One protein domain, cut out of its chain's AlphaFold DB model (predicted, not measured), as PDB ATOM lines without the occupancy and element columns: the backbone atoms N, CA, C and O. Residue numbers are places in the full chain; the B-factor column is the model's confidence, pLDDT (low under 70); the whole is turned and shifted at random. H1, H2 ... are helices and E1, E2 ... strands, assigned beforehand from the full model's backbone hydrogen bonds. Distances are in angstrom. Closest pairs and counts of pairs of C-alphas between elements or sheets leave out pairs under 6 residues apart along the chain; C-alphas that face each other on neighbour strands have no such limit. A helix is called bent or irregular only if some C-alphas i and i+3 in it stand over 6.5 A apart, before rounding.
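AT A GLANCE: This is residues 147 to 348 of the 355 residues of an uncharacterized protein of Curvibacter sp (UniProt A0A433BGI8). Helices H3, H4 and H7 pack on a small, twisted three-stranded sheet, with H7 near the middle of the whole; beyond H7 from the sheet, a helical hairpin, H5 and H6, and H8, which crosses H5, make a second group. H2 and the link after it reach out at one end of the long axis, the loop of residues 327 to 338 at the other. The 202 printed residues hold nine named helices and three strands, in the order H1 to H8, E1, E2, E3, H9, the sheet E1 - E2 - E3 being antiparallel. The class is mostly helix, and the whole is compact, with a radius of gyration of the C-alphas of 18.8 A, yet elongated, spanning 67 by 35 by 26 A.

IN THESE COORDINATES: H1, residues 150 to 153, begins at C-alpha 150 (22.092, -20.276, -41.193). H2 is residues 156 to 167, H3 181 to 193 over 20.0 A, H4 205 to 219 over 21.5 A and H5 225 to 240 over 21.7 A. H6 is residues 246 to 257, H7 262 to 271 and H8 278 to 288; H8 is irregular, with C-alphas 279 and 282 8.1 A apart. E1 is residues 297 to 300, E2 303 to 308 and E3 311 to 317 over 17.6 A. H9, residues 320 to 324, ends at C-alpha 324 (13.033, -47.671, -39.644).

HOW THE PARTS SIT: The hub, H3, touches H7 at a steep tilt of 56 degrees, closest at C-alphas 185 and 263, 5.6 A. It touches H4 at C-alphas 192 and 212, 5.1 A, and only just touches H1, with 3 pairs within 8 A, closest at C-alphas 150 and 191, 6.7 A. H1 and H2 are close but not clearly touching, with C-alphas 151 and 158 6.5 A apart. The strands form a meander, each the antiparallel neighbour of the one before: N 298 and O 305 are 2.8 A apart, as are N 306 and O 313. H7 is on the sheet at a height of 9.4 A; H4 is on the opposite face, and H9 only grazes the sheet. H5 and H6 form a hairpin, touching at C-alphas 238 and 249, 5.7 A; H5 touches H8 at C-alphas 232 and 282, 6.0 A. Every O i to N i+4 pair is within hydrogen-bond range in H2, H4, H5, H6 and H7, against 7 of 9 in H3, 5 of 7 in H8 and 0 of 1 in H9, where both O i to N i+3 pairs are; H1 is too short for such a pair.

THE WHOLE: The farthest C-alphas, of Gly 169 and Pro 332, are 68.5 A apart. The printed part has no cut; the links H2 to H3 and H3 to H4 are long. Mean pLDDT of the printed part is 86.1, with residues 196 to 203, 274 to 279, 327 to 338 and 348 under 70.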
ATOM      1  N   ARG A 147      14.339 -21.214 -48.538       97.19
ATOM      2  CA  ARG A 147      15.357 -20.254 -48.107       97.19
ATOM      3  C   ARG A 147      15.782 -20.549 -46.681       97.19
ATOM      4  O   ARG A 147      14.937 -20.819 -45.832       97.19
ATOM      5  N   PHE A 148      17.079 -20.458 -46.422       96.94
ATOM      6  CA  PHE A 148      17.637 -20.724 -45.104       96.94
ATOM      7  C   PHE A 148      18.755 -19.741 -44.776       96.94
ATOM      8  O   PHE A 148      19.761 -19.656 -45.482       96.94
ATOM      9  N   ASP A 149      18.557 -18.997 -43.690       95.12
ATOM     10  CA  ASP A 149      19.563 -18.126 -43.095       95.12
ATOM     11  C   ASP A 149      20.219 -18.854 -41.918       95.12
ATOM     12  O   ASP A 149      19.720 -18.842 -40.790       95.12
ATOM     13  N   ARG A 150      21.342 -19.522 -42.203       93.38
ATOM     14  CA  ARG A 150      22.092 -20.276 -41.193       93.38
ATOM     15  C   ARG A 150      22.575 -19.372 -40.064       93.38
ATOM     16  O   ARG A 150      22.513 -19.787 -38.916       93.38
ATOM     17  N   VAL A 151      23.069 -18.174 -40.375       91.69
ATOM     18  CA  VAL A 151      23.678 -17.292 -39.369       91.69
ATOM     19  C   VAL A 151      22.611 -16.698 -38.454       91.69
ATOM     20  O   VAL A 151      22.850 -16.573 -37.257       91.69
ATOM     21  N   GLY A 152      21.434 -16.381 -38.999       91.06
ATOM     22  CA  GLY A 152      20.297 -15.918 -38.208       91.06
ATOM     23  C   GLY A 152      19.715 -16.992 -37.283       91.06
ATOM     24  O   GLY A 152      19.381 -16.685 -36.143       91.06
ATOM     25  N   ILE A 153      19.607 -18.240 -37.755       91.81
ATOM     26  CA  ILE A 153      18.954 -19.334 -37.009       91.81
ATOM     27  C   ILE A 153      19.935 -20.064 -36.075       91.81
ATOM     28  O   ILE A 153      19.602 -20.374 -34.936       91.81
ATOM     29  N   PHE A 154      21.161 -20.324 -36.534       92.00
ATOM     30  CA  PHE A 154      22.211 -21.026 -35.790       92.00
ATOM     31  C   PHE A 154      23.491 -20.168 -35.729       92.00
ATOM     32  O   PHE A 154      24.473 -20.451 -36.427       92.00
ATOM     33  N   PRO A 155      23.522 -19.113 -34.889       90.56
ATOM     34  CA  PRO A 155      24.623 -18.147 -34.863       90.56
ATOM     35  C   PRO A 155      25.911 -18.700 -34.242       90.56
ATOM     36  O   PRO A 155      26.972 -18.103 -34.407       90.56
ATOM     37  N   ASP A 156      25.837 -19.829 -33.535       88.94
ATOM     38  CA  ASP A 156      26.938 -20.428 -32.779       88.94
ATOM     39  C   ASP A 156      28.235 -20.571 -33.583       88.94
ATOM     40  O   ASP A 156      29.285 -20.110 -33.144       88.94
ATOM     41  N   GLU A 157      28.157 -21.142 -34.786       86.19
ATOM     42  CA  GLU A 157      29.329 -21.319 -35.650       86.19
ATOM     43  C   GLU A 157      29.957 -19.976 -36.034       86.19
ATOM     44  O   GLU A 157      31.175 -19.816 -36.003       86.19
ATOM     45  N   GLN A 158      29.131 -18.974 -36.347       88.69
ATOM     46  CA  GLN A 158      29.627 -17.640 -36.683       88.69
ATOM     47  C   GLN A 158      30.242 -16.944 -35.462       88.69
ATOM     48  O   GLN A 158      31.254 -16.254 -35.592       88.69
ATOM     49  N   ASN A 159      29.649 -17.121 -34.282       89.94
ATOM     50  CA  ASN A 159      30.145 -16.553 -33.034       89.94
ATOM     51  C   ASN A 159      31.507 -17.139 -32.655       89.94
ATOM     52  O   ASN A 159      32.411 -16.377 -32.307       89.94
ATOM     53  N   ASP A 160      31.682 -18.454 -32.797       88.81
ATOM     54  CA  ASP A 160      32.951 -19.135 -32.538       88.81
ATOM     55  C   ASP A 160      34.041 -18.675 -33.519       88.81
ATOM     56  O   ASP A 160      35.145 -18.318 -33.098       88.81
ATOM     57  N   ILE A 161      33.726 -18.586 -34.818       88.06
ATOM     58  CA  ILE A 161      34.644 -18.051 -35.839       88.06
ATOM     59  C   ILE A 161      35.045 -16.611 -35.497       88.06
ATOM     60  O   ILE A 161      36.230 -16.276 -35.491       88.06
ATOM     61  N   ASN A 162      34.075 -15.759 -35.160       91.38
ATOM     62  CA  ASN A 162      34.329 -14.367 -34.794       91.38
ATOM     63  C   ASN A 162      35.192 -14.253 -33.532       91.38
ATOM     64  O   ASN A 162      36.062 -13.384 -33.460       91.38
ATOM     65  N   HIS A 163      34.968 -15.119 -32.542       90.31
ATOM     66  CA  HIS A 163      35.775 -15.177 -31.329       90.31
ATOM     67  C   HIS A 163      37.229 -15.557 -31.647       90.31
ATOM     68  O   HIS A 163      38.150 -14.871 -31.202       90.31
ATOM     69  N   LEU A 164      37.449 -16.574 -32.488       90.38
ATOM     70  CA  LEU A 164      38.787 -16.969 -32.938       90.38
ATOM     71  C   LEU A 164      39.484 -15.859 -33.740       90.38
ATOM     72  O   LEU A 164      40.658 -15.586 -33.498       90.38
ATOM     73  N   CYS A 165      38.772 -15.161 -34.629       90.81
ATOM     74  CA  CYS A 165      39.323 -14.017 -35.361       90.81
ATOM     75  C   CYS A 165      39.786 -12.893 -34.422       90.81
ATOM     76  O   CYS A 165      40.854 -12.318 -34.632       90.81
ATOM     77  N   ARG A 166      39.015 -12.602 -33.363       92.06
ATOM     78  CA  ARG A 166      39.390 -11.601 -32.348       92.06
ATOM     79  C   ARG A 166      40.656 -12.006 -31.596       92.06
ATOM     80  O   ARG A 166      41.521 -11.161 -31.395       92.06
ATOM     81  N   LEU A 167      40.781 -13.281 -31.225       93.56
ATOM     82  CA  LEU A 167      41.985 -13.805 -30.570       93.56
ATOM     83  C   LEU A 167      43.214 -13.769 -31.488       93.56
ATOM     84  O   LEU A 167      44.316 -13.500 -31.023       93.56
ATOM     85  N   ALA A 168      43.027 -14.006 -32.786       92.81
ATOM     86  CA  ALA A 168      44.095 -13.970 -33.782       92.81
ATOM     87  C   ALA A 168      44.474 -12.548 -34.245       92.81
ATOM     88  O   ALA A 168      45.399 -12.398 -35.040       92.81
ATOM     89  N   GLY A 169      43.758 -11.505 -33.800       91.88
ATOM     90  CA  GLY A 169      43.958 -10.128 -34.267       91.88
ATOM     91  C   GLY A 169      43.599  -9.907 -35.745       91.88
ATOM     92  O   GLY A 169      44.044  -8.931 -36.346       91.88
ATOM     93  N   SER A 170      42.818 -10.808 -36.347       90.88
ATOM     94  CA  SER A 170      42.405 -10.736 -37.753       90.88
ATOM     95  C   SER A 170      41.071 -10.001 -37.915       90.88
ATOM     96  O   SER A 170      40.243  -9.980 -37.001       90.88
ATOM     97  N   SER A 171      40.805  -9.452 -39.104       87.75
ATOM     98  CA  SER A 171      39.495  -8.869 -39.424       87.75
ATOM     99  C   SER A 171      38.375  -9.908 -39.301       87.75
ATOM    100  O   SER A 171      38.563 -11.069 -39.667       87.75
ATOM    101  N   LEU A 172      37.200  -9.484 -38.826       86.94
ATOM    102  CA  LEU A 172      36.021 -10.351 -38.749       86.94
ATOM    103  C   LEU A 172      35.593 -10.810 -40.146       86.94
ATOM    104  O   LEU A 172      35.601 -10.022 -41.094       86.94
ATOM    105  N   GLN A 173      35.192 -12.075 -40.261       82.81
ATOM    106  CA  GLN A 173      34.589 -12.575 -41.492       82.81
ATOM    107  C   GLN A 173      33.152 -12.052 -41.615       82.81
ATOM    108  O   GLN A 173      32.416 -12.064 -40.623       82.81
ATOM    109  N   PRO A 174      32.728 -11.600 -42.810       85.44
ATOM    110  CA  PRO A 174      31.335 -11.253 -43.029       85.44
ATOM    111  C   PRO A 174      30.455 -12.502 -42.850       85.44
ATOM    112  O   PRO A 174      30.887 -13.606 -43.201       85.44
ATOM    113  N   PRO A 175      29.231 -12.350 -42.316       85.88
ATOM    114  CA  PRO A 175      28.312 -13.469 -42.168       85.88
ATOM    115  C   PRO A 175      27.998 -14.077 -43.539       85.88
ATOM    116  O   PRO A 175      27.825 -13.363 -44.530       85.88
ATOM    117  N   ALA A 176      27.943 -15.408 -43.592       86.38
ATOM    118  CA  ALA A 176      27.603 -16.121 -44.817       86.38
ATOM    119  C   ALA A 176      26.196 -15.717 -45.310       86.38
ATOM    120  O   ALA A 176      25.282 -15.613 -44.487       86.38
ATOM    121  N   PRO A 177      25.995 -15.508 -46.626       92.31
ATOM    122  CA  PRO A 177      24.688 -15.143 -47.158       92.31
ATOM    123  C   PRO A 177      23.675 -16.293 -47.007       92.31
ATOM    124  O   PRO A 177      24.077 -17.463 -47.015       92.31
ATOM    125  N   PRO A 178      22.363 -15.992 -46.929       94.69
ATOM    126  CA  PRO A 178      21.326 -17.017 -46.932       94.69
ATOM    127  C   PRO A 178      21.392 -17.887 -48.188       94.69
ATOM    128  O   PRO A 178      21.605 -17.388 -49.297       94.69
ATOM    129  N   VAL A 179      21.151 -19.184 -48.024       96.25
ATOM    130  CA  VAL A 179      21.082 -20.134 -49.140       96.25
ATOM    131  C   VAL A 179      19.644 -20.335 -49.597       96.25
ATOM    132  O   VAL A 179      18.688 -20.058 -48.867       96.25
ATOM    133  N   SER A 180      19.469 -20.773 -50.841       96.94
ATOM    134  CA  SER A 180      18.150 -20.988 -51.441       96.94
ATOM    135  C   SER A 180      18.105 -22.261 -52.280       96.94
ATOM    136  O   SER A 180      19.141 -22.791 -52.690       96.94
ATOM    137  N   GLY A 181      16.891 -22.743 -52.529       96.38
ATOM    138  CA  GLY A 181      16.638 -23.957 -53.290       96.38
ATOM    139  C   GLY A 181      17.212 -25.201 -52.615       96.38
ATOM    140  O   GLY A 181      17.309 -25.292 -51.391       96.38
ATOM    141  N   ARG A 182      17.694 -26.156 -53.418       94.88
ATOM    142  CA  ARG A 182      18.241 -27.425 -52.906       94.88
ATOM    143  C   ARG A 182      19.531 -27.299 -52.087       94.88
ATOM    144  O   ARG A 182      19.883 -28.240 -51.388       94.88
ATOM    145  N   GLN A 183      20.218 -26.155 -52.111       95.69
ATOM    146  CA  GLN A 183      21.385 -25.920 -51.241       95.69
ATOM    147  C   GLN A 183      20.998 -25.763 -49.762       95.69
ATOM    148  O   GLN A 183      21.851 -25.863 -48.883       95.69
ATOM    149  N   VAL A 184      19.710 -25.560 -49.476       96.94
ATOM    150  CA  VAL A 184      19.178 -25.491 -48.112       96.94
ATOM    151  C   VAL A 184      19.397 -26.803 -47.352       96.94
ATOM    152  O   VAL A 184      19.797 -26.760 -46.193       96.94
ATOM    153  N   PHE A 185      19.207 -27.963 -47.986       96.94
ATOM    154  CA  PHE A 185      19.325 -29.266 -47.318       96.94
ATOM    155  C   PHE A 185      20.730 -29.540 -46.744       96.94
ATOM    156  O   PHE A 185      20.834 -29.753 -45.532       96.94
ATOM    157  N   PRO A 186      21.828 -29.480 -47.529       95.69
ATOM    158  CA  PRO A 186      23.169 -29.688 -46.985       95.69
ATOM    159  C   PRO A 186      23.570 -28.619 -45.957       95.69
ATOM    160  O   PRO A 186      24.271 -28.939 -44.997       95.69
ATOM    161  N   GLU A 187      23.125 -27.365 -46.106       95.00
ATOM    162  CA  GLU A 187      23.411 -26.316 -45.114       95.00
ATOM    163  C   GLU A 187      22.648 -26.502 -43.802       95.00
ATOM    164  O   GLU A 187      23.206 -26.236 -42.737       95.00
ATOM    165  N   ILE A 188      21.414 -27.011 -43.838       95.38
ATOM    166  CA  ILE A 188      20.694 -27.389 -42.620       95.38
ATOM    167  C   ILE A 188      21.429 -28.529 -41.919       95.38
ATOM    168  O   ILE A 188      21.682 -28.412 -40.724       95.38
ATOM    169  N   ILE A 189      21.830 -29.583 -42.644       94.62
ATOM    170  CA  ILE A 189      22.600 -30.709 -42.080       94.62
ATOM    171  C   ILE A 189      23.886 -30.203 -41.413       94.62
ATOM    172  O   ILE A 189      24.197 -30.592 -40.285       94.62
ATOM    173  N   ARG A 190      24.617 -29.294 -42.071       92.38
ATOM    174  CA  ARG A 190      25.790 -28.637 -41.480       92.38
ATOM    175  C   ARG A 190      25.425 -27.925 -40.176       92.38
ATOM    176  O   ARG A 190      26.058 -28.184 -39.158       92.38
ATOM    177  N   ALA A 191      24.399 -27.077 -40.198       91.88
ATOM    178  CA  ALA A 191      24.000 -26.274 -39.046       91.88
ATOM    179  C   ALA A 191      23.624 -27.139 -37.832       91.88
ATOM    180  O   ALA A 191      24.164 -26.942 -36.745       91.88
ATOM    181  N   ILE A 192      22.780 -28.158 -38.027       91.88
ATOM    182  CA  ILE A 192      22.340 -29.038 -36.931       91.88
ATOM    183  C   ILE A 192      23.453 -29.975 -36.434       91.88
ATOM    184  O   ILE A 192      23.382 -30.479 -35.313       91.88
ATOM    185  N   SER A 193      24.504 -30.199 -37.232       89.81
ATOM    186  CA  SER A 193      25.634 -31.069 -36.874       89.81
ATOM    187  C   SER A 193      26.825 -30.342 -36.229       89.81
ATOM    188  O   SER A 193      27.672 -31.002 -35.621       89.81
ATOM    189  N   TYR A 194      26.891 -29.005 -36.296       82.19
ATOM    190  CA  TYR A 194      28.061 -28.205 -35.895       82.19
ATOM    191  C   TYR A 194      28.579 -28.520 -34.473       82.19
ATOM    192  O   TYR A 194      29.778 -28.699 -34.275       82.19
ATOM    193  N   LYS A 195      27.683 -28.713 -33.494       72.81
ATOM    194  CA  LYS A 195      28.029 -29.082 -32.098       72.81
ATOM    195  C   LYS A 195      27.790 -30.558 -31.741       72.81
ATOM    196  O   LYS A 195      27.988 -30.959 -30.593       72.81
ATOM    197  N   SER A 196      27.393 -31.379 -32.715       69.50
ATOM    198  CA  SER A 196      27.239 -32.833 -32.550       69.50
ATOM    199  C   SER A 196      28.600 -33.558 -32.531       69.50
ATOM    200  O   SER A 196      28.729 -34.631 -31.956       69.50
ATOM    201  N   HIS A 197      29.664 -32.932 -33.048       62.56
ATOM    202  CA  HIS A 197      31.014 -33.507 -33.176       62.56
ATOM    203  C   HIS A 197      31.894 -33.445 -31.906       62.56
ATOM    204  O   HIS A 197      33.115 -33.605 -31.988       62.56
ATOM    205  N   GLY A 198      31.312 -33.188 -30.730       55.19
ATOM    206  CA  GLY A 198      32.071 -33.033 -29.485       55.19
ATOM    207  C   GLY A 198      32.986 -34.231 -29.189       55.19
ATOM    208  O   GLY A 198      32.536 -35.373 -29.186       55.19
ATOM    209  N   HIS A 199      34.268 -33.966 -28.917       44.97
ATOM    210  CA  HIS A 199      35.226 -34.960 -28.425       44.97
ATOM    211  C   HIS A 199      34.977 -35.214 -26.932       44.97
ATOM    212  O   HIS A 199      35.624 -34.633 -26.066       44.97
ATOM    213  N   GLY A 200      33.997 -36.060 -26.628       49.12
ATOM    214  CA  GLY A 200      33.736 -36.555 -25.283       49.12
ATOM    215  C   GLY A 200      33.083 -37.926 -25.369       49.12
ATOM    216  O   GLY A 200      32.115 -38.094 -26.100       49.12
ATOM    217  N   HIS A 201      33.609 -38.898 -24.622       51.88
ATOM    218  CA  HIS A 201      33.161 -40.299 -24.625       51.88
ATOM    219  C   HIS A 201      31.716 -40.503 -24.108       51.88
ATOM    220  O   HIS A 201      31.227 -41.628 -24.130       51.88
ATOM    221  N   ASP A 202      31.059 -39.427 -23.657       53.47
ATOM    222  CA  ASP A 202      29.787 -39.416 -22.919       53.47
ATOM    223  C   ASP A 202      28.700 -38.545 -23.591       53.47
ATOM    224  O   ASP A 202      27.623 -38.314 -23.046       53.47
ATOM    225  N   VAL A 203      28.978 -38.001 -24.783       64.00
ATOM    226  CA  VAL A 203      28.017 -37.173 -25.524       64.00
ATOM    227  C   VAL A 203      27.288 -38.025 -26.557       64.00
ATOM    228  O   VAL A 203      27.886 -38.443 -27.549       64.00
ATOM    229  N   ASP A 204      25.978 -38.206 -26.384       81.19
ATOM    230  CA  ASP A 204      25.123 -38.789 -27.420       81.19
ATOM    231  C   ASP A 204      25.000 -37.814 -28.611       81.19
ATOM    232  O   ASP A 204      24.230 -36.847 -28.610       81.19
ATOM    233  N   ARG A 205      25.832 -38.053 -29.634       86.75
ATOM    234  CA  ARG A 205      25.921 -37.245 -30.862       86.75
ATOM    235  C   ARG A 205      24.602 -37.209 -31.625       86.75
ATOM    236  O   ARG A 205      24.246 -36.164 -32.174       86.75
ATOM    237  N   TYR A 206      23.891 -38.337 -31.640       88.56
ATOM    238  CA  TYR A 206      22.583 -38.460 -32.268       88.56
ATOM    239  C   TYR A 206      21.552 -37.619 -31.511       88.56
ATOM    240  O   TYR A 206      20.850 -36.826 -32.130       88.56
ATOM    241  N   GLN A 207      21.516 -37.707 -30.181       88.94
ATOM    242  CA  GLN A 207      20.589 -36.914 -29.373       88.94
ATOM    243  C   GLN A 207      20.780 -35.404 -29.595       88.94
ATOM    244  O   GLN A 207      19.806 -34.697 -29.852       88.94
ATOM    245  N   LYS A 208      22.029 -34.918 -29.627       89.31
ATOM    246  CA  LYS A 208      22.325 -33.508 -29.952       89.31
ATOM    247  C   LYS A 208      21.877 -33.097 -31.355       89.31
ATOM    248  O   LYS A 208      21.424 -31.971 -31.545       89.31
ATOM    249  N   LEU A 209      22.015 -33.982 -32.344       91.44
ATOM    250  CA  LEU A 209      21.518 -33.725 -33.699       91.44
ATOM    251  C   LEU A 209      19.998 -33.503 -33.678       91.44
ATOM    252  O   LEU A 209      19.510 -32.545 -34.278       91.44
ATOM    253  N   ILE A 210      19.266 -34.377 -32.983       91.62
ATOM    254  CA  ILE A 210      17.806 -34.300 -32.866       91.62
ATOM    255  C   ILE A 210      17.376 -33.033 -32.123       91.62
ATOM    256  O   ILE A 210      16.463 -32.352 -32.582       91.62
ATOM    257  N   GLU A 211      18.057 -32.669 -31.036       89.75
ATOM    258  CA  GLU A 211      17.792 -31.433 -30.289       89.75
ATOM    259  C   GLU A 211      17.971 -30.185 -31.160       89.75
ATOM    260  O   GLU A 211      17.079 -29.339 -31.223       89.75
ATOM    261  N   ASN A 212      19.074 -30.101 -31.911       90.69
ATOM    262  CA  ASN A 212      19.304 -28.991 -32.836       90.69
ATOM    263  C   ASN A 212      18.254 -28.956 -33.956       90.69
ATOM    264  O   ASN A 212      17.797 -27.885 -34.360       90.69
ATOM    265  N   TYR A 213      17.841 -30.124 -34.455       92.69
ATOM    266  CA  TYR A 213      16.767 -30.212 -35.438       92.69
ATOM    267  C   TYR A 213      15.410 -29.775 -34.858       92.69
ATOM    268  O   TYR A 213      14.619 -29.145 -35.559       92.69
ATOM    269  N   TRP A 214      15.131 -30.047 -33.581       91.56
ATOM    270  CA  TRP A 214      13.901 -29.596 -32.924       91.56
ATOM    271  C   TRP A 214      13.802 -28.077 -32.819       91.56
ATOM    272  O   TRP A 214      12.702 -27.557 -32.990       91.56
ATOM    273  N   VAL A 215      14.916 -27.362 -32.627       90.75
ATOM    274  CA  VAL A 215      14.931 -25.888 -32.696       90.75
ATOM    275  C   VAL A 215      14.435 -25.422 -34.066       90.75
ATOM    276  O   VAL A 215      13.492 -24.636 -34.156       90.75
ATOM    277  N   LEU A 216      14.978 -25.989 -35.150       92.38
ATOM    278  CA  LEU A 216      14.516 -25.683 -36.507       92.38
ATOM    279  C   LEU A 216      13.029 -26.025 -36.689       92.38
ATOM    280  O   LEU A 216      12.277 -25.240 -37.260       92.38
ATOM    281  N   GLN A 217      12.591 -27.188 -36.209       90.50
ATOM    282  CA  GLN A 217      11.220 -27.656 -36.395       90.50
ATOM    283  C   GLN A 217      10.191 -26.818 -35.622       90.50
ATOM    284  O   GLN A 217       9.117 -26.566 -36.170       90.50
ATOM    285  N   ASN A 218      10.498 -26.420 -34.384       91.56
ATOM    286  CA  ASN A 218       9.566 -25.745 -33.478       91.56
ATOM    287  C   ASN A 218       9.572 -24.226 -33.658       91.56
ATOM    288  O   ASN A 218       8.509 -23.610 -33.646       91.56
ATOM    289  N   GLU A 219      10.743 -23.624 -33.857       93.62
ATOM    290  CA  GLU A 219      10.891 -22.163 -33.922       93.62
ATOM    291  C   GLU A 219      10.917 -21.657 -35.369       93.62
ATOM    292  O   GLU A 219      10.468 -20.550 -35.665       93.62
ATOM    293  N   HIS A 220      11.363 -22.500 -36.305       94.19
ATOM    294  CA  HIS A 220      11.561 -22.136 -37.708       94.19
ATOM    295  C   HIS A 220      10.875 -23.113 -38.677       94.19
ATOM    296  O   HIS A 220      11.369 -23.373 -39.778       94.19
ATOM    297  N   ASN A 221       9.692 -23.630 -38.303       93.12
ATOM    298  CA  ASN A 221       8.938 -24.606 -39.107       93.12
ATOM    299  C   ASN A 221       8.699 -24.149 -40.553       93.12
ATOM    300  O   ASN A 221       8.586 -24.980 -41.451       93.12
ATOM    301  N   TYR A 222       8.629 -22.837 -40.789       94.19
ATOM    302  CA  TYR A 222       8.431 -22.252 -42.114       94.19
ATOM    303  C   TYR A 222       9.531 -22.633 -43.120       94.19
ATOM    304  O   TYR A 222       9.280 -22.570 -44.321       94.19
ATOM    305  N   VAL A 223      10.717 -23.057 -42.659       95.94
ATOM    306  CA  VAL A 223      11.832 -23.453 -43.531       95.94
ATOM    307  C   VAL A 223      11.552 -24.787 -44.228       95.94
ATOM    308  O   VAL A 223      11.648 -24.852 -45.445       95.94
ATOM    309  N   LEU A 224      11.190 -25.852 -43.499       95.88
ATOM    310  CA  LEU A 224      11.006 -27.200 -44.077       95.88
ATOM    311  C   LEU A 224       9.589 -27.772 -43.935       95.88
ATOM    312  O   LEU A 224       9.262 -28.789 -44.547       95.88
ATOM    313  N   GLY A 225       8.712 -27.134 -43.161       92.94
ATOM    314  CA  GLY A 225       7.395 -27.673 -42.825       92.94
ATOM    315  C   GLY A 225       6.499 -27.890 -44.045       92.94
ATOM    316  O   GLY A 225       5.833 -28.920 -44.149       92.94
ATOM    317  N   HIS A 226       6.482 -26.951 -44.996       94.06
ATOM    318  CA  HIS A 226       5.716 -27.112 -46.239       94.06
ATOM    319  C   HIS A 226       6.306 -28.195 -47.149       94.06
ATOM    320  O   HIS A 226       5.553 -28.949 -47.763       94.06
ATOM    321  N   TYR A 227       7.635 -28.312 -47.187       97.38
ATOM    322  CA  TYR A 227       8.331 -29.337 -47.958       97.38
ATOM    323  C   TYR A 227       7.973 -30.747 -47.464       97.38
ATOM    324  O   TYR A 227       7.504 -31.567 -48.257       97.38
ATOM    325  N   PHE A 228       8.100 -31.009 -46.157       95.88
ATOM    326  CA  PHE A 228       7.794 -32.327 -45.595       95.88
ATOM    327  C   PHE A 228       6.306 -32.663 -45.627       95.88
ATOM    328  O   PHE A 228       5.965 -33.793 -45.966       95.88
ATOM    329  N   ARG A 229       5.405 -31.697 -45.370       94.50
ATOM    330  CA  ARG A 229       3.962 -31.941 -45.546       94.50
ATOM    331  C   ARG A 229       3.643 -32.325 -46.980       94.50
ATOM    332  O   ARG A 229       2.925 -33.293 -47.178       94.50
ATOM    333  N   ASN A 230       4.182 -31.620 -47.975       96.94
ATOM    334  CA  ASN A 230       3.911 -31.965 -49.368       96.94
ATOM    335  C   ASN A 230       4.459 -33.355 -49.726       96.94
ATOM    336  O   ASN A 230       3.768 -34.130 -50.377       96.94
ATOM    337  N   LEU A 231       5.661 -33.702 -49.253       97.69
ATOM    338  CA  LEU A 231       6.233 -35.037 -49.449       97.69
ATOM    339  C   LEU A 231       5.356 -36.139 -48.830       97.69
ATOM    340  O   LEU A 231       5.063 -37.138 -49.487       97.69
ATOM    341  N   TYR A 232       4.889 -35.930 -47.596       95.94
ATOM    342  CA  TYR A 232       3.938 -36.821 -46.931       95.94
ATOM    343  C   TYR A 232       2.625 -36.937 -47.718       95.94
ATOM    344  O   TYR A 232       2.163 -38.050 -47.950       95.94
ATOM    345  N   GLN A 233       2.062 -35.826 -48.208       96.00
ATOM    346  CA  GLN A 233       0.827 -35.849 -49.002       96.00
ATOM    347  C   GLN A 233       0.986 -36.620 -50.319       96.00
ATOM    348  O   GLN A 233       0.062 -37.330 -50.704       96.00
ATOM    349  N   ILE A 234       2.143 -36.560 -50.989       97.50
ATOM    350  CA  ILE A 234       2.395 -37.375 -52.193       97.50
ATOM    351  C   ILE A 234       2.383 -38.866 -51.845       97.50
ATOM    352  O   ILE A 234       1.766 -39.660 -52.553       97.50
ATOM    353  N   LEU A 235       3.051 -39.255 -50.755       96.56
ATOM    354  CA  LEU A 235       3.054 -40.646 -50.302       96.56
ATOM    355  C   LEU A 235       1.661 -41.106 -49.863       96.56
ATOM    356  O   LEU A 235       1.280 -42.241 -50.137       96.56
ATOM    357  N   LYS A 236       0.890 -40.231 -49.215       95.31
ATOM    358  CA  LYS A 236      -0.481 -40.509 -48.788       95.31
ATOM    359  C   LYS A 236      -1.424 -40.671 -49.978       95.31
ATOM    360  O   LYS A 236      -2.158 -41.651 -50.032       95.31
ATOM    361  N   LEU A 237      -1.319 -39.791 -50.978       95.25
ATOM    362  CA  LEU A 237      -2.070 -39.861 -52.235       95.25
ATOM    363  C   LEU A 237      -1.946 -41.243 -52.887       95.25
ATOM    364  O   LEU A 237      -2.946 -41.832 -53.280       95.25
ATOM    365  N   ILE A 238      -0.727 -41.787 -52.973       95.31
ATOM    366  CA  ILE A 238      -0.509 -43.116 -53.565       95.31
ATOM    367  C   ILE A 238      -0.841 -44.263 -52.603       95.31
ATOM    368  O   ILE A 238      -1.105 -45.372 -53.061       95.31
ATOM    369  N   ASN A 239      -0.803 -44.044 -51.286       94.00
ATOM    370  CA  ASN A 239      -1.049 -45.070 -50.272       94.00
ATOM    371  C   ASN A 239      -2.531 -45.319 -50.002       94.00
ATOM    372  O   ASN A 239      -2.907 -46.465 -49.770       94.00
ATOM    373  N   ASP A 240      -3.343 -44.270 -50.047       93.00
ATOM    374  CA  ASP A 240      -4.743 -44.325 -49.624       93.00
ATOM    375  C   ASP A 240      -5.690 -44.600 -50.804       93.00
ATOM    376  O   ASP A 240      -6.845 -44.959 -50.605       93.00
ATOM    377  N   ASP A 241      -5.210 -44.494 -52.048       91.75
ATOM    378  CA  ASP A 241      -6.044 -44.715 -53.231       91.75
ATOM    379  C   ASP A 241      -6.395 -46.199 -53.421       91.75
ATOM    380  O   ASP A 241      -5.549 -46.984 -53.832       91.75
ATOM    381  N   GLU A 242      -7.630 -46.619 -53.154       89.19
ATOM    382  CA  GLU A 242      -8.060 -48.031 -53.202       89.19
ATOM    383  C   GLU A 242      -7.974 -48.693 -54.586       89.19
ATOM    384  O   GLU A 242      -7.977 -49.919 -54.703       89.19
ATOM    385  N   THR A 243      -7.899 -47.905 -55.652       86.94
ATOM    386  CA  THR A 243      -7.923 -48.425 -57.021       86.94
ATOM    387  C   THR A 243      -6.539 -48.849 -57.517       86.94
ATOM    388  O   THR A 243      -6.435 -49.603 -58.494       86.94
ATOM    389  N   LEU A 244      -5.478 -48.351 -56.870       90.56
ATOM    390  CA  LEU A 244      -4.103 -48.706 -57.174       90.56
ATOM    391  C   LEU A 244      -3.765 -50.069 -56.570       90.56
ATOM    392  O   LEU A 244      -3.884 -50.299 -55.362       90.56
ATOM    393  N   ASP A 245      -3.263 -50.961 -57.416       91.81
ATOM    394  CA  ASP A 245      -2.627 -52.191 -56.972       91.81
ATOM    395  C   ASP A 245      -1.239 -51.900 -56.376       91.81
ATOM    396  O   ASP A 245      -0.589 -50.899 -56.690       91.81
ATOM    397  N   GLU A 246      -0.767 -52.784 -55.494       90.38
ATOM    398  CA  GLU A 246       0.523 -52.612 -54.811       90.38
ATOM    399  C   GLU A 246       1.706 -52.387 -55.783       90.38
ATOM    400  O   GLU A 246       2.507 -51.488 -55.520       90.38
ATOM    401  N   PRO A 247       1.815 -53.084 -56.937       92.56
ATOM    402  CA  PRO A 247       2.861 -52.795 -57.920       92.56
ATOM    403  C   PRO A 247       2.839 -51.353 -58.444       92.56
ATOM    404  O   PRO A 247       3.900 -50.743 -58.590       92.56
ATOM    405  N   SER A 248       1.657 -50.777 -58.699       92.81
ATOM    406  CA  SER A 248       1.552 -49.382 -59.142       92.81
ATOM    407  C   SER A 248       1.946 -48.406 -58.035       92.81
ATOM    408  O   SER A 248       2.664 -47.446 -58.311       92.81
ATOM    409  N   ARG A 249       1.560 -48.665 -56.776       94.56
ATOM    410  CA  ARG A 249       1.982 -47.831 -55.633       94.56
ATOM    411  C   ARG A 249       3.501 -47.803 -55.500       94.56
ATOM    412  O   ARG A 249       4.096 -46.731 -55.426       94.56
ATOM    413  N   GLN A 250       4.132 -48.977 -55.552       93.56
ATOM    414  CA  GLN A 250       5.588 -49.108 -55.496       93.56
ATOM    415  C   GLN A 250       6.269 -48.406 -56.679       93.56
ATOM    416  O   GLN A 250       7.294 -47.751 -56.493       93.56
ATOM    417  N   LYS A 251       5.681 -48.466 -57.884       95.25
ATOM    418  CA  LYS A 251       6.171 -47.720 -59.054       95.25
ATOM    419  C   LYS A 251       6.181 -46.211 -58.792       95.25
ATOM    420  O   LYS A 251       7.221 -45.586 -58.989       95.25
ATOM    421  N   TYR A 252       5.076 -45.620 -58.331       97.12
ATOM    422  CA  TYR A 252       5.027 -44.179 -58.043       97.12
ATOM    423  C   TYR A 252       5.973 -43.776 -56.916       97.12
ATOM    424  O   TYR A 252       6.692 -42.786 -57.038       97.12
ATOM    425  N   ALA A 253       6.036 -44.570 -55.846       96.25
ATOM    426  CA  ALA A 253       6.956 -44.305 -54.752       96.25
ATOM    427  C   ALA A 253       8.424 -44.381 -55.200       96.25
ATOM    428  O   ALA A 253       9.240 -43.559 -54.789       96.25
ATOM    429  N   SER A 254       8.761 -45.311 -56.100       95.75
ATOM    430  CA  SER A 254      10.088 -45.384 -56.717       95.75
ATOM    431  C   SER A 254      10.396 -44.160 -57.583       95.75
ATOM    432  O   SER A 254      11.533 -43.691 -57.571       95.75
ATOM    433  N   VAL A 255       9.410 -43.632 -58.319       97.88
ATOM    434  CA  VAL A 255       9.567 -42.392 -59.098       97.88
ATOM    435  C   VAL A 255       9.841 -41.213 -58.169       97.88
ATOM    436  O   VAL A 255      10.795 -40.480 -58.404       97.88
ATOM    437  N   LEU A 256       9.057 -41.062 -57.095       98.00
ATOM    438  CA  LEU A 256       9.267 -40.028 -56.080       98.00
ATOM    439  C   LEU A 256      10.654 -40.148 -55.434       98.00
ATOM    440  O   LEU A 256      11.379 -39.163 -55.360       98.00
ATOM    441  N   ARG A 257      11.047 -41.356 -55.010       96.00
ATOM    442  CA  ARG A 257      12.358 -41.623 -54.402       96.00
ATOM    443  C   ARG A 257      13.511 -41.171 -55.296       96.00
ATOM    444  O   ARG A 257      14.465 -40.590 -54.797       96.00
ATOM    445  N   ALA A 258      13.409 -41.394 -56.606       96.12
ATOM    446  CA  ALA A 258      14.428 -40.982 -57.571       96.12
ATOM    447  C   ALA A 258      14.572 -39.451 -57.716       96.12
ATOM    448  O   ALA A 258      15.561 -38.993 -58.279       96.12
ATOM    449  N   GLN A 259      13.607 -38.661 -57.227       95.75
ATOM    450  CA  GLN A 259      13.646 -37.193 -57.260       95.75
ATOM    451  C   GLN A 259      14.305 -36.552 -56.027       95.75
ATOM    452  O   GLN A 259      14.589 -35.344 -56.038       95.75
ATOM    453  N   LEU A 260      14.525 -37.335 -54.965       97.06
ATOM    454  CA  LEU A 260      15.074 -36.873 -53.691       97.06
ATOM    455  C   LEU A 260      16.600 -36.999 -53.697       97.06
ATOM    456  O   LEU A 260      17.147 -38.050 -54.030       97.06
ATOM    457  N   SER A 261      17.296 -35.931 -53.308       95.81
ATOM    458  CA  SER A 261      18.747 -35.981 -53.101       95.81
ATOM    459  C   SER A 261      19.122 -36.729 -51.815       95.81
ATOM    460  O   SER A 261      18.305 -36.906 -50.914       95.81
ATOM    461  N   SER A 262      20.388 -37.132 -51.687       95.88
ATOM    462  CA  SER A 262      20.896 -37.767 -50.464       95.88
ATOM    463  C   SER A 262      20.719 -36.888 -49.218       95.88
ATOM    464  O   SER A 262      20.378 -37.410 -48.158       95.88
ATOM    465  N   ASP A 263      20.894 -35.566 -49.351       96.44
ATOM    466  CA  ASP A 263      20.707 -34.612 -48.250       96.44
ATOM    467  C   ASP A 263      19.218 -34.482 -47.876       96.44
ATOM    468  O   ASP A 263      18.873 -34.386 -46.697       96.44
ATOM    469  N   GLU A 264      18.313 -34.559 -48.859       97.31
ATOM    470  CA  GLU A 264      16.869 -34.642 -48.608       97.31
ATOM    471  C   GLU A 264      16.507 -35.932 -47.868       97.31
ATOM    472  O   GLU A 264      15.807 -35.872 -46.861       97.31
ATOM    473  N   LEU A 265      17.019 -37.091 -48.298       96.94
ATOM    474  CA  LEU A 265      16.781 -38.372 -47.619       96.94
ATOM    475  C   LEU A 265      17.292 -38.361 -46.171       96.94
ATOM    476  O   LEU A 265      16.602 -38.847 -45.272       96.94
ATOM    477  N   ALA A 266      18.471 -37.780 -45.934       96.06
ATOM    478  CA  ALA A 266      19.024 -37.594 -44.598       96.06
ATOM    479  C   ALA A 266      18.094 -36.753 -43.712       96.06
ATOM    480  O   ALA A 266      17.773 -37.154 -42.593       96.06
ATOM    481  N   LEU A 267      17.600 -35.622 -44.219       95.94
ATOM    482  CA  LEU A 267      16.688 -34.767 -43.462       95.94
ATOM    483  C   LEU A 267      15.289 -35.362 -43.305       95.94
ATOM    484  O   LEU A 267      14.678 -35.156 -42.264       95.94
ATOM    485  N   VAL A 268      14.793 -36.143 -44.267       95.88
ATOM    486  CA  VAL A 268      13.554 -36.923 -44.118       95.88
ATOM    487  C   VAL A 268      13.694 -37.929 -42.976       95.88
ATOM    488  O   VAL A 268      12.798 -38.047 -42.137       95.88
ATOM    489  N   MET A 269      14.833 -38.625 -42.904       94.56
ATOM    490  CA  MET A 269      15.124 -39.545 -41.810       94.56
ATOM    491  C   MET A 269      15.114 -38.808 -40.465       94.56
ATOM    492  O   MET A 269      14.378 -39.225 -39.573       94.56
ATOM    493  N   VAL A 270      15.834 -37.688 -40.338       93.38
ATOM    494  CA  VAL A 270      15.875 -36.867 -39.111       93.38
ATOM    495  C   VAL A 270      14.499 -36.291 -38.753       93.38
ATOM    496  O   VAL A 270      14.093 -36.334 -37.597       93.38
ATOM    497  N   ASN A 271      13.730 -35.815 -39.732       93.00
ATOM    498  CA  ASN A 271      12.380 -35.291 -39.516       93.00
ATOM    499  C   ASN A 271      11.438 -36.346 -38.910       93.00
ATOM    500  O   ASN A 271      10.596 -36.031 -38.071       93.00
ATOM    501  N   CYS A 272      11.632 -37.612 -39.284       90.69
ATOM    502  CA  CYS A 272      10.875 -38.751 -38.769       90.69
ATOM    503  C   CYS A 272      11.479 -39.389 -37.505       90.69
ATOM    504  O   CYS A 272      10.949 -40.396 -37.008       90.69
ATOM    505  N   ALA A 273      12.581 -38.832 -36.992       83.62
ATOM    506  CA  ALA A 273      13.281 -39.314 -35.814       83.62
ATOM    507  C   ALA A 273      12.605 -38.780 -34.542       83.62
ATOM    508  O   ALA A 273      13.008 -37.786 -33.949       83.62
ATOM    509  N   GLY A 274      11.500 -39.425 -34.159       66.31
ATOM    510  CA  GLY A 274      10.691 -39.057 -32.994       66.31
ATOM    511  C   GLY A 274       9.196 -39.310 -33.199       66.31
ATOM    512  O   GLY A 274       8.790 -39.995 -34.140       66.31
ATOM    513  N   LYS A 275       8.358 -38.758 -32.314       54.69
ATOM    514  CA  LYS A 275       6.886 -38.701 -32.473       54.69
ATOM    515  C   LYS A 275       6.415 -37.415 -33.176       54.69
ATOM    516  O   LYS A 275       5.244 -37.074 -33.137       54.69
ATOM    517  N   THR A 276       7.340 -36.678 -33.780       49.94
ATOM    518  CA  THR A 276       7.181 -35.263 -34.140       49.94
ATOM    519  C   THR A 276       6.286 -35.011 -35.358       49.94
ATOM    520  O   THR A 276       5.863 -33.875 -35.555       49.94
ATOM    521  N   VAL A 277       5.994 -36.033 -36.173       50.78
ATOM    522  CA  VAL A 277       5.127 -35.921 -37.358       50.78
ATOM    523  C   VAL A 277       4.064 -37.016 -37.324       50.78
ATOM    524  O   VAL A 277       4.393 -38.202 -37.422       50.78
ATOM    525  N   ASP A 278       2.807 -36.595 -37.167       56.84
ATOM    526  CA  ASP A 278       1.588 -37.390 -37.360       56.84
ATOM    527  C   ASP A 278       1.596 -38.752 -36.639       56.84
ATOM    528  O   ASP A 278       1.297 -39.781 -37.237       56.84
ATOM    529  N   ASP A 279       2.047 -38.793 -35.377       67.06
ATOM    530  CA  ASP A 279       2.162 -40.017 -34.560       67.06
ATOM    531  C   ASP A 279       2.970 -41.170 -35.206       67.06
ATOM    532  O   ASP A 279       2.909 -42.327 -34.783       67.06
ATOM    533  N   GLY A 280       3.814 -40.856 -36.196       78.75
ATOM    534  CA  GLY A 280       4.648 -41.819 -36.912       78.75
ATOM    535  C   GLY A 280       4.060 -42.338 -38.228       78.75
ATOM    536  O   GLY A 280       4.691 -43.197 -38.846       78.75
ATOM    537  N   GLU A 281       2.925 -41.812 -38.702       86.06
ATOM    538  CA  GLU A 281       2.360 -42.169 -40.012       86.06
ATOM    539  C   GLU A 281       3.344 -41.901 -41.158       86.06
ATOM    540  O   GLU A 281       3.558 -42.760 -42.016       86.06
ATOM    541  N   PHE A 282       4.010 -40.740 -41.152       90.94
ATOM    542  CA  PHE A 282       4.982 -40.413 -42.195       90.94
ATOM    543  C   PHE A 282       6.152 -41.407 -42.204       90.94
ATOM    544  O   PHE A 282       6.538 -41.918 -43.258       90.94
ATOM    545  N   ARG A 283       6.647 -41.785 -41.018       90.56
ATOM    546  CA  ARG A 283       7.667 -42.831 -40.881       90.56
ATOM    547  C   ARG A 283       7.175 -44.173 -41.425       90.56
ATOM    548  O   ARG A 283       7.933 -44.847 -42.118       90.56
ATOM    549  N   ALA A 284       5.927 -44.553 -41.155       89.88
ATOM    550  CA  ALA A 284       5.353 -45.794 -41.670       89.88
ATOM    551  C   ALA A 284       5.332 -45.824 -43.209       89.88
ATOM    552  O   ALA A 284       5.683 -46.844 -43.802       89.88
ATOM    553  N   LEU A 285       5.015 -44.701 -43.863       92.69
ATOM    554  CA  LEU A 285       5.059 -44.582 -45.325       92.69
ATOM    555  C   LEU A 285       6.489 -44.692 -45.872       92.69
ATOM    556  O   LEU A 285       6.730 -45.432 -46.825       92.69
ATOM    557  N   ILE A 286       7.456 -44.014 -45.246       93.06
ATOM    558  CA  ILE A 286       8.883 -44.096 -45.608       93.06
ATOM    559  C   ILE A 286       9.383 -45.544 -45.514       93.06
ATOM    560  O   ILE A 286      10.112 -46.006 -46.395       93.06
ATOM    561  N   VAL A 287       8.963 -46.274 -44.474       91.56
ATOM    562  CA  VAL A 287       9.275 -47.697 -44.283       91.56
ATOM    563  C   VAL A 287       8.603 -48.564 -45.350       91.56
ATOM    564  O   VAL A 287       9.292 -49.345 -46.007       91.56
ATOM    565  N   ARG A 288       7.289 -48.403 -45.569       91.00
ATOM    566  CA  ARG A 288       6.505 -49.170 -46.557       91.00
ATOM    567  C   ARG A 288       7.095 -49.068 -47.962       91.00
ATOM    568  O   ARG A 288       7.167 -50.067 -48.677       91.00
ATOM    569  N   TYR A 289       7.520 -47.869 -48.343       93.44
ATOM    570  CA  TYR A 289       8.001 -47.568 -49.688       93.44
ATOM    571  C   TYR A 289       9.522 -47.547 -49.833       93.44
ATOM    572  O   TYR A 289      10.028 -47.194 -50.898       93.44
ATOM    573  N   ARG A 290      10.260 -47.941 -48.786       93.62
ATOM    574  CA  ARG A 290      11.730 -48.032 -48.803       93.62
ATOM    575  C   ARG A 290      12.384 -46.728 -49.258       93.62
ATOM    576  O   ARG A 290      13.327 -46.721 -50.050       93.62
ATOM    577  N   LEU A 291      11.847 -45.602 -48.787       95.44
ATOM    578  CA  LEU A 291      12.230 -44.288 -49.300       95.44
ATOM    579  C   LEU A 291      13.725 -43.997 -49.064       95.44
ATOM    580  O   LEU A 291      14.350 -43.313 -49.867       95.44
ATOM    581  N   LEU A 292      14.308 -44.573 -48.006       95.50
ATOM    582  CA  LEU A 292      15.702 -44.381 -47.599       95.50
ATOM    583  C   LEU A 292      16.675 -45.382 -48.245       95.50
ATOM    584  O   LEU A 292      17.825 -45.460 -47.838       95.50
ATOM    585  N   GLU A 293      16.271 -46.167 -49.244       93.31
ATOM    586  CA  GLU A 293      17.120 -47.221 -49.821       93.31
ATOM    587  C   GLU A 293      18.469 -46.718 -50.369       93.31
ATOM    588  O   GLU A 293      19.475 -47.418 -50.274       93.31
ATOM    589  N   HIS A 294      18.526 -45.491 -50.887       92.88
ATOM    590  CA  HIS A 294      19.743 -44.914 -51.475       92.88
ATOM    591  C   HIS A 294      20.449 -43.896 -50.578       92.88
ATOM    592  O   HIS A 294      21.320 -43.169 -51.048       92.88
ATOM    593  N   ILE A 295      20.105 -43.837 -49.288       94.44
ATOM    594  CA  ILE A 295      20.828 -42.972 -48.359       94.44
ATOM    595  C   ILE A 295      22.275 -43.482 -48.178       94.44
ATOM    596  O   ILE A 295      22.482 -44.662 -47.864       94.44
ATOM    597  N   PRO A 296      23.298 -42.635 -48.384       93.94
ATOM    598  CA  PRO A 296      24.687 -43.035 -48.225       93.94
ATOM    599  C   PRO A 296      25.057 -43.029 -46.737       93.94
ATOM    600  O   PRO A 296      25.334 -41.986 -46.141       93.94
ATOM    601  N   LEU A 297      25.019 -44.213 -46.130       93.06
ATOM    602  CA  LEU A 297      25.381 -44.438 -44.734       93.06
ATOM    603  C   LEU A 297      26.660 -45.271 -44.629       93.06
ATOM    604  O   LEU A 297      26.989 -46.072 -45.503       93.06
ATOM    605  N   LYS A 298      27.355 -45.112 -43.508       92.50
ATOM    606  CA  LYS A 298      28.478 -45.938 -43.079       92.50
ATOM    607  C   LYS A 298      28.280 -46.288 -41.610       92.50
ATOM    608  O   LYS A 298      28.065 -45.396 -40.795       92.50
ATOM    609  N   LYS A 299      28.361 -47.574 -41.264       89.94
ATOM    610  CA  LYS A 299      28.335 -48.009 -39.863       89.94
ATOM    611  C   LYS A 299      29.728 -47.866 -39.243       89.94
ATOM    612  O   LYS A 299      30.702 -48.350 -39.819       89.94
ATOM    613  N   GLU A 300      29.820 -47.227 -38.081       89.25
ATOM    614  CA  GLU A 300      31.049 -47.080 -37.296       89.25
ATOM    615  C   GLU A 300      30.732 -47.279 -35.808       89.25
ATOM    616  O   GLU A 300      30.084 -46.448 -35.173       89.25
ATOM    617  N   GLY A 301      31.147 -48.419 -35.249       87.38
ATOM    618  CA  GLY A 301      30.740 -48.814 -33.899       87.38
ATOM    619  C   GLY A 301      29.217 -48.961 -33.790       87.38
ATOM    620  O   GLY A 301      28.612 -49.720 -34.551       87.38
ATOM    621  N   SER A 302      28.615 -48.231 -32.848       86.56
ATOM    622  CA  SER A 302      27.162 -48.153 -32.634       86.56
ATOM    623  C   SER A 302      26.448 -47.145 -33.537       86.56
ATOM    624  O   SER A 302      25.218 -47.082 -33.505       86.56
ATOM    625  N   ASP A 303      27.191 -46.346 -34.306       89.88
ATOM    626  CA  ASP A 303      26.670 -45.165 -34.990       89.88
ATOM    627  C   ASP A 303      26.575 -45.383 -36.506       89.88
ATOM    628  O   ASP A 303      27.368 -46.100 -37.120       89.88
ATOM    629  N   TYR A 304      25.596 -44.725 -37.123       91.69
ATOM    630  CA  TYR A 304      25.381 -44.691 -38.566       91.69
ATOM    631  C   TYR A 304      25.669 -43.278 -39.065       91.69
ATOM    632  O   TYR A 304      24.915 -42.335 -38.803       91.69
ATOM    633  N   LEU A 305      26.783 -43.136 -39.778       92.25
ATOM    634  CA  LEU A 305      27.278 -41.872 -40.297       92.25
ATOM    635  C   LEU A 305      26.779 -41.679 -41.723       92.25
ATOM    636  O   LEU A 305      27.029 -42.502 -42.600       92.25
ATOM    637  N   TYR A 306      26.103 -40.568 -41.964       94.06
ATOM    638  CA  TYR A 306      25.763 -40.089 -43.291       94.06
ATOM    639  C   TYR A 306      26.963 -39.446 -43.960       94.06
ATOM    640  O   TYR A 306      27.636 -38.618 -43.350       94.06
ATOM    641  N   THR A 307      27.208 -39.815 -45.215       90.56
ATOM    642  CA  THR A 307      28.299 -39.270 -46.027       90.56
ATOM    643  C   THR A 307      27.725 -38.306 -47.065       90.56
ATOM    644  O   THR A 307      27.438 -38.695 -48.200       90.56
ATOM    645  N   GLY A 308      27.500 -37.060 -46.648       84.00
ATOM    646  CA  GLY A 308      26.908 -36.010 -47.480       84.00
ATOM    647  C   GLY A 308      27.921 -35.024 -48.048       84.00
ATOM    648  O   GLY A 308      29.130 -35.143 -47.844       84.00
ATOM    649  N   GLN A 309      27.417 -33.981 -48.711       79.00
ATOM    650  CA  GLN A 309      28.260 -32.940 -49.318       79.00
ATOM    651  C   GLN A 309      29.118 -32.174 -48.299       79.00
ATOM    652  O   GLN A 309      30.182 -31.663 -48.643       79.00
ATOM    653  N   LYS A 310      28.646 -32.062 -47.053       78.88
ATOM    654  CA  LYS A 310      29.277 -31.262 -45.988       78.88
ATOM    655  C   LYS A 310      30.025 -32.110 -44.952       78.88
ATOM    656  O   LYS A 310      30.414 -31.581 -43.918       78.88
ATOM    657  N   GLY A 311      30.260 -33.394 -45.239       77.06
ATOM    658  CA  GLY A 311      31.054 -34.294 -44.400       77.06
ATOM    659  C   GLY A 311      30.259 -35.448 -43.792       77.06
ATOM    660  O   GLY A 311      29.194 -35.823 -44.288       77.06
ATOM    661  N   TYR A 312      30.826 -36.028 -42.733       83.81
ATOM    662  CA  TYR A 312      30.248 -37.150 -41.999       83.81
ATOM    663  C   TYR A 312      29.379 -36.641 -40.851       83.81
ATOM    664  O   TYR A 312      29.863 -35.874 -40.029       83.81
ATOM    665  N   VAL A 313      28.125 -37.084 -40.764       89.19
ATOM    666  CA  VAL A 313      27.216 -36.719 -39.663       89.19
ATOM    667  C   VAL A 313      26.573 -37.974 -39.096       89.19
ATOM    668  O   VAL A 313      26.045 -38.785 -39.848       89.19
ATOM    669  N   VAL A 314      26.585 -38.147 -37.774       90.56
ATOM    670  CA  VAL A 314      25.873 -39.256 -37.120       90.56
ATOM    671  C   VAL A 314      24.369 -39.014 -37.233       90.56
ATOM    672  O   VAL A 314      23.857 -38.132 -36.557       90.56
ATOM    673  N   LEU A 315      23.661 -39.780 -38.071       91.06
ATOM    674  CA  LEU A 315      22.202 -39.659 -38.245       91.06
ATOM    675  C   LEU A 315      21.397 -40.620 -37.376       91.06
ATOM    676  O   LEU A 315      20.208 -40.397 -37.163       91.06
ATOM    677  N   ALA A 316      22.012 -41.702 -36.910       90.62
ATOM    678  CA  ALA A 316      21.371 -42.680 -36.047       90.62
ATOM    679  C   ALA A 316      22.403 -43.455 -35.231       90.62
ATOM    680  O   ALA A 316      23.576 -43.519 -35.593       90.62
ATOM    681  N   ASN A 317      21.929 -44.093 -34.168       89.81
ATOM    682  CA  ASN A 317      22.642 -45.123 -33.428       89.81
ATOM    683  C   ASN A 317      21.871 -46.454 -33.527       89.81
ATOM    684  O   ASN A 317      20.759 -46.508 -34.060       89.81
ATOM    685  N   ASP A 318      22.440 -47.544 -33.016       86.38
ATOM    686  CA  ASP A 318      21.836 -48.887 -33.056       86.38
ATOM    687  C   ASP A 318      20.454 -48.989 -32.380       86.38
ATOM    688  O   ASP A 318      19.722 -49.954 -32.629       86.38
ATOM    689  N   VAL A 319      20.076 -48.024 -31.534       85.81
ATOM    690  CA  VAL A 319      18.741 -47.948 -30.923       85.81
ATOM    691  C   VAL A 319      17.784 -47.206 -31.848       85.81
ATOM    692  O   VAL A 319      16.739 -47.751 -32.209       85.81
ATOM    693  N   SER A 320      18.140 -45.993 -32.274       86.69
ATOM    694  CA  SER A 320      17.259 -45.144 -33.076       86.69
ATOM    695  C   SER A 320      17.036 -45.680 -34.483       86.69
ATOM    696  O   SER A 320      15.938 -45.545 -35.015       86.69
ATOM    697  N   ILE A 321      18.012 -46.373 -35.072       88.38
ATOM    698  CA  ILE A 321      17.879 -46.940 -36.418       88.38
ATOM    699  C   ILE A 321      16.752 -47.980 -36.513       88.38
ATOM    700  O   ILE A 321      16.122 -48.125 -37.561       88.38
ATOM    701  N   ARG A 322      16.444 -48.668 -35.402       85.69
ATOM    702  CA  ARG A 322      15.446 -49.749 -35.349       85.69
ATOM    703  C   ARG A 322      14.041 -49.283 -35.700       85.69
ATOM    704  O   ARG A 322      13.263 -50.086 -36.195       85.69
ATOM    705  N   GLN A 323      13.719 -48.003 -35.506       85.88
ATOM    706  CA  GLN A 323      12.395 -47.466 -35.842       85.88
ATOM    707  C   GLN A 323      12.109 -47.435 -37.353       85.88
ATOM    708  O   GLN A 323      10.959 -47.268 -37.754       85.88
ATOM    709  N   TYR A 324      13.143 -47.587 -38.185       88.75
ATOM    710  CA  TYR A 324      13.033 -47.671 -39.644       88.75
ATOM    711  C   TYR A 324      13.201 -49.100 -40.173       88.75
ATOM    712  O   TYR A 324      13.116 -49.319 -41.384       88.75
ATOM    713  N   LEU A 325      13.450 -50.063 -39.283       84.69
ATOM    714  CA  LEU A 325      13.579 -51.476 -39.612       84.69
ATOM    715  C   LEU A 325      12.260 -52.198 -39.325       84.69
ATOM    716  O   LEU A 325      11.551 -51.873 -38.376       84.69
ATOM    717  N   VAL A 326      11.927 -53.194 -40.142       73.31
ATOM    718  CA  VAL A 326      10.772 -54.077 -39.913       73.31
ATOM    719  C   VAL A 326      11.304 -55.431 -39.434       73.31
ATOM    720  O   VAL A 326      12.220 -55.979 -40.044       73.31
ATOM    721  N   GLY A 327      10.764 -55.960 -38.326       56.72
ATOM    722  CA  GLY A 327      11.105 -57.296 -37.804       56.72
ATOM    723  C   GLY A 327      10.770 -58.430 -38.795       56.72
ATOM    724  O   GLY A 327      10.047 -58.197 -39.766       56.72
ATOM    725  N   PRO A 328      11.286 -59.662 -38.609       46.56
ATOM    726  CA  PRO A 328      11.299 -60.652 -39.674       46.56
ATOM    727  C   PRO A 328       9.912 -61.269 -39.882       46.56
ATOM    728  O   PRO A 328       9.408 -61.989 -39.025       46.56
ATOM    729  N   VAL A 329       9.344 -61.083 -41.071       39.00
ATOM    730  CA  VAL A 329       8.500 -62.102 -41.707       39.00
ATOM    731  C   VAL A 329       9.006 -62.254 -43.136       39.00
ATOM    732  O   VAL A 329       8.694 -61.453 -44.012       39.00
ATOM    733  N   VAL A 330       9.843 -63.270 -43.357       44.97
ATOM    734  CA  VAL A 330      10.347 -63.633 -44.686       44.97
ATOM    735  C   VAL A 330       9.984 -65.102 -44.942       44.97
ATOM    736  O   VAL A 330      10.461 -65.963 -44.203       44.97
ATOM    737  N   PRO A 331       9.143 -65.429 -45.944       40.41
ATOM    738  CA  PRO A 331       9.011 -66.800 -46.433       40.41
ATOM    739  C   PRO A 331      10.296 -67.248 -47.165       40.41
ATOM    740  O   PRO A 331      11.039 -66.393 -47.651       40.41
ATOM    741  N   PRO A 332      10.556 -68.564 -47.313       42.75
ATOM    742  CA  PRO A 332      11.880 -69.132 -47.635       42.75
ATOM    743  C   PRO A 332      12.509 -68.766 -48.999       42.75
ATOM    744  O   PRO A 332      13.547 -69.318 -49.347       42.75
ATOM    745  N   SER A 333      11.901 -67.880 -49.796       42.56
ATOM    746  CA  SER A 333      12.288 -67.598 -51.187       42.56
ATOM    747  C   SER A 333      12.478 -66.115 -51.549       42.56
ATOM    748  O   SER A 333      12.788 -65.813 -52.703       42.56
ATOM    749  N   ALA A 334      12.318 -65.164 -50.622       44.88
ATOM    750  CA  ALA A 334      12.388 -63.736 -50.958       44.88
ATOM    751  C   ALA A 334      13.808 -63.147 -50.832       44.88
ATOM    752  O   ALA A 334      14.451 -63.245 -49.789       44.88
ATOM    753  N   ARG A 335      14.268 -62.450 -51.884       40.78
ATOM    754  CA  ARG A 335      15.431 -61.545 -51.836       40.78
ATOM    755  C   ARG A 335      15.086 -60.350 -50.920       40.78
ATOM    756  O   ARG A 335      14.364 -59.448 -51.321       40.78
ATOM    757  N   PHE A 336      15.543 -60.466 -49.676       48.72
ATOM    758  CA  PHE A 336      15.457 -59.642 -48.456       48.72
ATOM    759  C   PHE A 336      15.021 -58.159 -48.559       48.72
ATOM    760  O   PHE A 336      15.615 -57.376 -49.294       48.72
ATOM    761  N   TYR A 337      14.075 -57.747 -47.700       50.56
ATOM    762  CA  TYR A 337      13.709 -56.344 -47.444       50.56
ATOM    763  C   TYR A 337      13.695 -56.073 -45.936       50.56
ATOM    764  O   TYR A 337      12.986 -56.764 -45.212       50.56
ATOM    765  N   GLN A 338      14.461 -55.087 -45.456       60.81
ATOM    766  CA  GLN A 338      14.656 -54.869 -44.009       60.81
ATOM    767  C   GLN A 338      13.917 -53.663 -43.408       60.81
ATOM    768  O   GLN A 338      14.045 -53.396 -42.218       60.81
ATOM    769  N   GLY A 339      13.123 -52.936 -44.199       84.06
ATOM    770  CA  GLY A 339      12.394 -51.735 -43.773       84.06
ATOM    771  C   GLY A 339      12.621 -50.577 -44.737       84.06
ATOM    772  O   GLY A 339      12.721 -50.804 -45.943       84.06
ATOM    773  N   ALA A 340      12.765 -49.352 -44.224       90.31
ATOM    774  CA  ALA A 340      12.943 -48.141 -45.035       90.31
ATOM    775  C   ALA A 340      14.172 -48.171 -45.960       90.31
ATOM    776  O   ALA A 340      14.224 -47.410 -46.924       90.31
ATOM    777  N   PHE A 341      15.151 -49.033 -45.674       91.56
ATOM    778  CA  PHE A 341      16.431 -49.087 -46.380       91.56
ATOM    779  C   PHE A 341      16.476 -50.089 -47.540       91.56
ATOM    780  O   PHE A 341      17.489 -50.151 -48.227       91.56
ATOM    781  N   GLY A 342      15.422 -50.874 -47.791       86.94
ATOM    782  CA  GLY A 342      15.365 -51.771 -48.955       86.94
ATOM    783  C   GLY A 342      16.614 -52.648 -49.123       86.94
ATOM    784  O   GLY A 342      16.911 -53.469 -48.256       86.94
ATOM    785  N   THR A 343      17.329 -52.466 -50.238       87.12
ATOM    786  CA  THR A 343      18.568 -53.180 -50.594       87.12
ATOM    787  C   THR A 343      19.852 -52.423 -50.229       87.12
ATOM    788  O   THR A 343      20.913 -52.736 -50.768       87.12
ATOM    789  N   ASN A 344      19.795 -51.415 -49.360       88.44
ATOM    790  CA  ASN A 344      20.971 -50.644 -48.958       88.44
ATOM    791  C   ASN A 344      22.053 -51.562 -48.343       88.44
ATOM    792  O   ASN A 344      21.745 -52.322 -47.421       88.44
ATOM    793  N   PRO A 345      23.313 -51.502 -48.820       85.06
ATOM    794  CA  PRO A 345      24.365 -52.446 -48.439       85.06
ATOM    795  C   PRO A 345      24.717 -52.409 -46.950       85.06
ATOM    796  O   PRO A 345      25.110 -53.434 -46.406       85.06
ATOM    797  N   VAL A 346      24.531 -51.270 -46.274       86.38
ATOM    798  CA  VAL A 346      24.817 -51.121 -44.835       86.38
ATOM    799  C   VAL A 346      23.957 -52.049 -43.985       86.38
ATOM    800  O   VAL A 346      24.382 -52.491 -42.921       86.38
ATOM    801  N   PHE A 347      22.748 -52.342 -44.459       81.88
ATOM    802  CA  PHE A 347      21.780 -53.152 -43.737       81.88
ATOM    803  C   PHE A 347      21.740 -54.592 -44.245       81.88
ATOM    804  O   PHE A 347      21.090 -55.424 -43.639       81.88
ATOM    805  N   GLN A 348      22.451 -54.959 -45.313       69.50
ATOM    806  CA  GLN A 348      22.462 -56.352 -45.764       69.50
ATOM    807  C   GLN A 348      23.162 -57.246 -44.720       69.50
ATOM    808  O   GLN A 348      24.332 -57.044 -44.404       69.50
TER     809      GLN A 348